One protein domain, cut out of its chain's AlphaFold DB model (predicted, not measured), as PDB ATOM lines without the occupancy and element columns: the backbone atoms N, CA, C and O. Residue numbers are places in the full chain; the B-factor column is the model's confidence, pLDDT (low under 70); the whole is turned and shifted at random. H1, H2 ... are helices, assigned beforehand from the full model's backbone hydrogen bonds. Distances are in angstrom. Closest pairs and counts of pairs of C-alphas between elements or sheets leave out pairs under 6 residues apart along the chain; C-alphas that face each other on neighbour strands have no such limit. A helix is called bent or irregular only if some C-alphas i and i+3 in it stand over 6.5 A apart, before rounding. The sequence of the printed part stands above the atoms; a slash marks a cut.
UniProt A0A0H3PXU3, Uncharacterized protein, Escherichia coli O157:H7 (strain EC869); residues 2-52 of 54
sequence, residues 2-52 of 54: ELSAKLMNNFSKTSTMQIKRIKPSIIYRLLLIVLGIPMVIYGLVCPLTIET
ATOM      1  N   GLU A   2     -14.950 -38.139  -9.468       60.16
ATOM      2  CA  GLU A   2     -13.517 -38.316  -9.777       60.16
ATOM      3  C   GLU A   2     -13.110 -37.989 -11.223       60.16
ATOM      4  O   GLU A   2     -11.985 -37.565 -11.481       60.16
ATOM      5  N   LEU A   3     -14.034 -38.122 -12.177       67.00
ATOM      6  CA  LEU A   3     -13.771 -37.888 -13.602       67.00
ATOM      7  C   LEU A   3     -13.463 -36.407 -13.905       67.00
ATOM      8  O   LEU A   3     -12.560 -36.109 -14.681       67.00
ATOM      9  N   SER A   4     -14.146 -35.487 -13.212       63.00
ATOM     10  CA  SER A   4     -13.917 -34.039 -13.321       63.00
ATOM     11  C   SER A   4     -12.579 -33.626 -12.697       63.00
ATOM     12  O   SER A   4     -11.798 -32.903 -13.312       63.00
ATOM     13  N   ALA A   5     -12.242 -34.175 -11.525       67.31
ATOM     14  CA  ALA A   5     -10.952 -33.927 -10.884       67.31
ATOM     15  C   ALA A   5      -9.784 -34.468 -11.725       67.31
ATOM     16  O   ALA A   5      -8.760 -33.807 -11.875       67.31
ATOM     17  N   LYS A   6      -9.936 -35.648 -12.338       68.62
ATOM     18  CA  LYS A   6      -8.919 -36.231 -13.223       68.62
ATOM     19  C   LYS A   6      -8.749 -35.412 -14.505       68.62
ATOM     20  O   LYS A   6      -7.613 -35.188 -14.919       68.62
ATOM     21  N   LEU A   7      -9.833 -34.908 -15.094       64.94
ATOM     22  CA  LEU A   7      -9.774 -33.989 -16.234       64.94
ATOM     23  C   LEU A   7      -9.051 -32.686 -15.859       64.94
ATOM     24  O   LEU A   7      -8.095 -32.298 -16.527       64.94
ATOM     25  N   MET A   8      -9.443 -32.068 -14.742       67.81
ATOM     26  CA  MET A   8      -8.869 -30.812 -14.253       67.81
ATOM     27  C   MET A   8      -7.388 -30.954 -13.886       67.81
ATOM     28  O   MET A   8      -6.597 -30.062 -14.163       67.81
ATOM     29  N   ASN A   9      -6.974 -32.104 -13.351       66.44
ATOM     30  CA  ASN A   9      -5.575 -32.388 -13.033       66.44
ATOM     31  C   ASN A   9      -4.706 -32.622 -14.280       66.44
ATOM     32  O   ASN A   9      -3.542 -32.219 -14.293       66.44
ATOM     33  N   ASN A  10      -5.249 -33.240 -15.335       62.88
ATOM     34  CA  ASN A  10      -4.551 -33.371 -16.619       62.88
ATOM     35  C   ASN A  10      -4.484 -32.028 -17.354       62.88
ATOM     36  O   ASN A  10      -3.438 -31.688 -17.908       62.88
ATOM     37  N   PHE A  11      -5.550 -31.227 -17.293       61.16
ATOM     38  CA  PHE A  11      -5.555 -29.868 -17.822       61.16
ATOM     39  C   PHE A  11      -4.583 -28.972 -17.053       61.16
ATOM     40  O   PHE A  11      -3.786 -28.299 -17.674       61.16
ATOM     41  N   SER A  12      -4.532 -29.023 -15.720       60.25
ATOM     42  CA  SER A  12      -3.556 -28.259 -14.929       60.25
ATOM     43  C   SER A  12      -2.112 -28.686 -15.189       60.25
ATOM     44  O   SER A  12      -1.238 -27.833 -15.298       60.25
ATOM     45  N   LYS A  13      -1.824 -29.985 -15.340       55.00
ATOM     46  CA  LYS A  13      -0.461 -30.466 -15.647       55.00
ATOM     47  C   LYS A  13      -0.014 -30.110 -17.066       55.00
ATOM     48  O   LYS A  13       1.128 -29.711 -17.272       55.00
ATOM     49  N   THR A  14      -0.919 -30.198 -18.040       56.25
ATOM     50  CA  THR A  14      -0.629 -29.799 -19.426       56.25
ATOM     51  C   THR A  14      -0.632 -28.285 -19.591       56.25
ATOM     52  O   THR A  14       0.207 -27.773 -20.312       56.25
ATOM     53  N   SER A  15      -1.498 -27.554 -18.896       54.47
ATOM     54  CA  SER A  15      -1.592 -26.096 -18.919       54.47
ATOM     55  C   SER A  15      -0.423 -25.458 -18.175       54.47
ATOM     56  O   SER A  15       0.185 -24.558 -18.712       54.47
ATOM     57  N   THR A  16       0.042 -25.965 -17.030       57.97
ATOM     58  CA  THR A  16       1.254 -25.416 -16.378       57.97
ATOM     59  C   THR A  16       2.528 -25.615 -17.212       57.97
ATOM     60  O   THR A  16       3.348 -24.701 -17.294       57.97
ATOM     61  N   MET A  17       2.692 -26.754 -17.902       52.91
ATOM     62  CA  MET A  17       3.826 -26.969 -18.820       52.91
ATOM     63  C   MET A  17       3.655 -26.267 -20.176       52.91
ATOM     64  O   MET A  17       4.648 -25.819 -20.751       52.91
ATOM     65  N   GLN A  18       2.425 -26.148 -20.691       54.25
ATOM     66  CA  GLN A  18       2.142 -25.428 -21.933       54.25
ATOM     67  C   GLN A  18       2.163 -23.921 -21.722       54.25
ATOM     68  O   GLN A  18       2.808 -23.263 -22.512       54.25
ATOM     69  N   ILE A  19       1.614 -23.364 -20.644       60.41
ATOM     70  CA  ILE A  19       1.752 -21.946 -20.258       60.41
ATOM     71  C   ILE A  19       3.230 -21.564 -20.133       60.41
ATOM     72  O   ILE A  19       3.615 -20.483 -20.563       60.41
ATOM     73  N   LYS A  20       4.088 -22.479 -19.663       59.50
ATOM     74  CA  LYS A  20       5.548 -22.285 -19.651       59.50
ATOM     75  C   LYS A  20       6.188 -22.268 -21.058       59.50
ATOM     76  O   LYS A  20       7.282 -21.733 -21.209       59.50
ATOM     77  N   ARG A  21       5.540 -22.848 -22.079       63.31
ATOM     78  CA  ARG A  21       5.957 -22.846 -23.502       63.31
ATOM     79  C   ARG A  21       5.188 -21.850 -24.379       63.31
ATOM     80  O   ARG A  21       5.645 -21.538 -25.478       63.31
ATOM     81  N   ILE A  22       4.029 -21.367 -23.935       70.88
ATOM     82  CA  ILE A  22       3.264 -20.323 -24.604       70.88
ATOM     83  C   ILE A  22       4.158 -19.096 -24.581       70.88
ATOM     84  O   ILE A  22       4.588 -18.643 -23.520       70.88
ATOM     85  N   LYS A  23       4.478 -18.571 -25.767       75.94
ATOM     86  CA  LYS A  23       5.261 -17.344 -25.855       75.94
ATOM     87  C   LYS A  23       4.518 -16.281 -25.045       75.94
ATOM     88  O   LYS A  23       3.378 -15.977 -25.404       75.94
ATOM     89  N   PRO A  24       5.145 -15.667 -24.026       75.88
ATOM     90  CA  PRO A  24       4.502 -14.604 -23.258       75.88
ATOM     91  C   PRO A  24       4.035 -13.468 -24.181       75.88
ATOM     92  O   PRO A  24       3.042 -12.808 -23.905       75.88
ATOM     93  N   SER A  25       4.668 -13.326 -25.354       81.62
ATOM     94  CA  SER A  25       4.222 -12.461 -26.451       81.62
ATOM     95  C   SER A  25       2.743 -12.620 -26.841       81.62
ATOM     96  O   SER A  25       2.128 -11.616 -27.179       81.62
ATOM     97  N   ILE A  26       2.147 -13.820 -26.784       85.19
ATOM     98  CA  ILE A  26       0.725 -14.006 -27.124       85.19
ATOM     99  C   ILE A  26      -0.182 -13.358 -26.068       85.19
ATOM    100  O   ILE A  26      -1.166 -12.713 -26.414       85.19
ATOM    101  N   ILE A  27       0.193 -13.473 -24.788       86.31
ATOM    102  CA  ILE A  27      -0.539 -12.895 -23.654       86.31
ATOM    103  C   ILE A  27      -0.393 -11.375 -23.685       86.31
ATOM    104  O   ILE A  27      -1.387 -10.673 -23.555       86.31
ATOM    105  N   TYR A  28       0.813 -10.862 -23.944       84.81
ATOM    106  CA  TYR A  28       1.033  -9.424 -24.112       84.81
ATOM    107  C   TYR A  28       0.258  -8.852 -25.303       84.81
ATOM    108  O   TYR A  28      -0.332  -7.786 -25.174       84.81
ATOM    109  N   ARG A  29       0.203  -9.557 -26.444       88.38
ATOM    110  CA  ARG A  29      -0.609  -9.139 -27.601       88.38
ATOM    111  C   ARG A  29      -2.098  -9.117 -27.267       88.38
ATOM    112  O   ARG A  29      -2.771  -8.157 -27.615       88.38
ATOM    113  N   LEU A  30      -2.597 -10.139 -26.572       89.19
ATOM    114  CA  LEU A  30      -3.995 -10.192 -26.145       89.19
ATOM    115  C   LEU A  30      -4.318  -9.065 -25.155       89.19
ATOM    116  O   LEU A  30      -5.311  -8.369 -25.329       89.19
ATOM    117  N   LEU A  31      -3.448  -8.839 -24.170       89.88
ATOM    118  CA  LEU A  31      -3.583  -7.766 -23.186       89.88
ATOM    119  C   LEU A  31      -3.595  -6.387 -23.856       89.88
ATOM    120  O   LEU A  31      -4.419  -5.545 -23.515       89.88
ATOM    121  N   LEU A  32      -2.720  -6.174 -24.843       89.94
ATOM    122  CA  LEU A  32      -2.649  -4.928 -25.602       89.94
ATOM    123  C   LEU A  32      -3.936  -4.672 -26.398       89.94
ATOM    124  O   LEU A  32      -4.412  -3.544 -26.432       89.94
ATOM    125  N   ILE A  33      -4.525  -5.710 -26.999       91.12
ATOM    126  CA  ILE A  33      -5.806  -5.611 -27.715       91.12
ATOM    127  C   ILE A  33      -6.942  -5.295 -26.732       91.12
ATOM    128  O   ILE A  33      -7.716  -4.372 -26.969       91.12
ATOM    129  N   VAL A  34      -7.012  -6.007 -25.604       90.31
ATOM    130  CA  VAL A  34      -8.040  -5.799 -24.570       90.31
ATOM    131  C   VAL A  34      -7.947  -4.409 -23.940       90.31
ATOM    132  O   VAL A  34      -8.975  -3.869 -23.554       90.31
ATOM    133  N   LEU A  35      -6.754  -3.811 -23.858       88.62
ATOM    134  CA  LEU A  35      -6.565  -2.452 -23.340       88.62
ATOM    135  C   LEU A  35      -6.753  -1.366 -24.414       88.62
ATOM    136  O   LEU A  35      -7.282  -0.295 -24.127       88.62
ATOM    137  N   GLY A  36      -6.344  -1.631 -25.655       86.94
ATOM    138  CA  GLY A  36      -6.442  -0.678 -26.761       86.94
ATOM    139  C   GLY A  36      -7.868  -0.504 -27.283       86.94
ATOM    140  O   GLY A  36      -8.295   0.620 -27.537       86.94
ATOM    141  N   ILE A  37      -8.632  -1.594 -27.392       88.12
ATOM    142  CA  ILE A  37     -10.030  -1.567 -27.848       88.12
ATOM    143  C   ILE A  37     -10.912  -0.622 -27.007       88.12
ATOM    144  O   ILE A  37     -11.563   0.230 -27.606       88.12
ATOM    145  N   PRO A  38     -10.952  -0.692 -25.661       86.50
ATOM    146  CA  PRO A  38     -11.797   0.196 -24.867       86.50
ATOM    147  C   PRO A  38     -11.364   1.658 -24.973       86.50
ATOM    148  O   PRO A  38     -12.230   2.520 -24.988       86.50
ATOM    149  N   MET A  39     -10.067   1.950 -25.122       85.69
ATOM    150  CA  MET A  39      -9.584   3.314 -25.374       85.69
ATOM    151  C   MET A  39     -10.098   3.873 -26.707       85.69
ATOM    152  O   MET A  39     -10.575   5.005 -26.758       85.69
ATOM    153  N   VAL A  40     -10.065   3.069 -27.774       85.56
ATOM    154  CA  VAL A  40     -10.580   3.464 -29.096       85.56
ATOM    155  C   VAL A  40     -12.103   3.601 -29.081       85.56
ATOM    156  O   VAL A  40     -12.628   4.581 -29.600       85.56
ATOM    157  N   ILE A  41     -12.818   2.663 -28.454       87.06
ATOM    158  CA  ILE A  41     -14.280   2.730 -28.316       87.06
ATOM    159  C   ILE A  41     -14.678   3.965 -27.507       87.06
ATOM    160  O   ILE A  41     -15.575   4.692 -27.919       87.06
ATOM    161  N   TYR A  42     -13.999   4.248 -26.395       83.44
ATOM    162  CA  TYR A  42     -14.281   5.422 -25.573       83.44
ATOM    163  C   TYR A  42     -14.033   6.721 -26.349       83.44
ATOM    164  O   TYR A  42     -14.889   7.599 -26.363       83.44
ATOM    165  N   GLY A  43     -12.919   6.813 -27.081       82.69
ATOM    166  CA  GLY A  43     -12.610   7.954 -27.947       82.69
ATOM    167  C   GLY A  43     -13.543   8.116 -29.151       82.69
ATOM    168  O   GLY A  43     -13.639   9.218 -29.674       82.69
ATOM    169  N   LEU A  44     -14.241   7.061 -29.582       80.19
ATOM    170  CA  LEU A  44     -15.245   7.115 -30.653       80.19
ATOM    171  C   LEU A  44     -16.650   7.448 -30.118       80.19
ATOM    172  O   LEU A  44     -17.414   8.156 -30.766       80.19
ATOM    173  N   VAL A  45     -16.995   6.951 -28.929       75.44
ATOM    174  CA  VAL A  45     -18.316   7.131 -28.308       75.44
ATOM    175  C   VAL A  45     -18.434   8.478 -27.580       75.44
ATOM    176  O   VAL A  45     -19.490   9.108 -27.640       75.44
ATOM    177  N   CYS A  46     -17.364   8.964 -26.939       69.31
ATOM    178  CA  CYS A  46     -17.343  10.276 -26.280       69.31
ATOM    179  C   CYS A  46     -17.605  11.482 -27.203       69.31
ATOM    180  O   CYS A  46     -18.378  12.348 -26.799       69.31
ATOM    181  N   PRO A  47     -17.031  11.599 -28.417       63.16
ATOM    182  CA  PRO A  47     -17.344  12.727 -29.295       63.16
ATOM    183  C   PRO A  47     -18.806  12.704 -29.759       63.16
ATOM    184  O   PRO A  47     -19.432  13.756 -29.846       63.16
ATOM    185  N   LEU A  48     -19.393  11.514 -29.943       59.12
ATOM    186  CA  LEU A  48     -20.792  11.366 -30.357       59.12
ATOM    187  C   LEU A  48     -21.788  11.865 -29.291       59.12
ATOM    188  O   LEU A  48     -22.892  12.295 -29.618       59.12
ATOM    189  N   THR A  49     -21.396  11.811 -28.014       57.94
ATOM    190  CA  THR A  49     -22.212  12.283 -26.882       57.94
ATOM    191  C   THR A  49     -22.038  13.772 -26.579       57.94
ATOM    192  O   THR A  49     -22.850  14.330 -25.846       57.94
ATOM    193  N   ILE A  50     -21.011  14.428 -27.132       59.09
ATOM    194  CA  ILE A  50     -20.792  15.875 -26.981       59.09
ATOM    195  C   ILE A  50     -21.508  16.651 -28.098       59.09
ATOM    196  O   ILE A  50     -22.079  17.698 -27.818       59.09
ATOM    197  N   GLU A  51     -21.561  16.118 -29.326       57.44
ATOM    198  CA  GLU A  51     -22.252  16.773 -30.455       57.44
ATOM    199  C   GLU A  51     -23.788  16.676 -30.420       57.44
ATOM    200  O   GLU A  51     -24.463  17.383 -31.157       57.44
ATOM    201  N   THR A  52     -24.369  15.829 -29.566       54.47
ATOM    202  CA  THR A  52     -25.836  15.690 -29.423       54.47
ATOM    203  C   THR A  52     -26.426  16.536 -28.293       54.47
ATOM    204  O   THR A  52     -27.594  16.379 -27.941       54.47
TER     205      THR A  52
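Overview. This is residues 2 to 52 of the 54 residues of an uncharacterized protein of Escherichia coli O157:H7 (strain EC869) (UniProt A0A0H3PXU3). Two helices, H1 and the longer H2, make an open L, joined at its corner by residues 20 to 23, with no core between the two arms. H1 is the shorter arm and H2 the longer one, and the L is thin across its flat side. The printed part has 51 residues with two named helices, H1 then H2, and no named strand, and its class is all helix. It is extended, with a radius of gyration of the C-alphas of 19.6 A, and the C-alphas span 59 by 27 by 6 A.

Along the chain. H1 covers residues 2 to 19, from C-alpha 2 at (-13.517, -38.316, -9.777) to C-alpha 19 at (1.752, -21.946, -20.258), 24.7 A from first to last C-alpha. H2 covers residues 24 to 50 and measures 39.8 A, ending with C-alpha 50 at (-20.792, 15.875, -26.981). H2 is neither bent nor irregular, but only just: C-alphas 44 and 47 are 6.1 A apart.

Arrangement. H1 runs from N to C along (0.74, 0.56, -0.37), and H2 along (-0.65, 0.76, -0.10). The link between them, 4 residues, is tight. H1 and H2 are apart, with no C-alpha of the one within 8 A of the other. Residues 2 to 18, 20 to 26 and 28 to 52 stand free. In H1 every O i to N i+4 pair is within hydrogen-bond range; in H2, 19 of 23 are.

Size, cuts and confidence. The two C-alphas farthest apart, those of Glu 2 and Glu 51, are 59.5 A apart. The printed part has no cut. The mean pLDDT of the printed part is 72.0, with residues 2 to 21 and 46 to 52 under 70; the mean is 61 for H1 and 81 for H2.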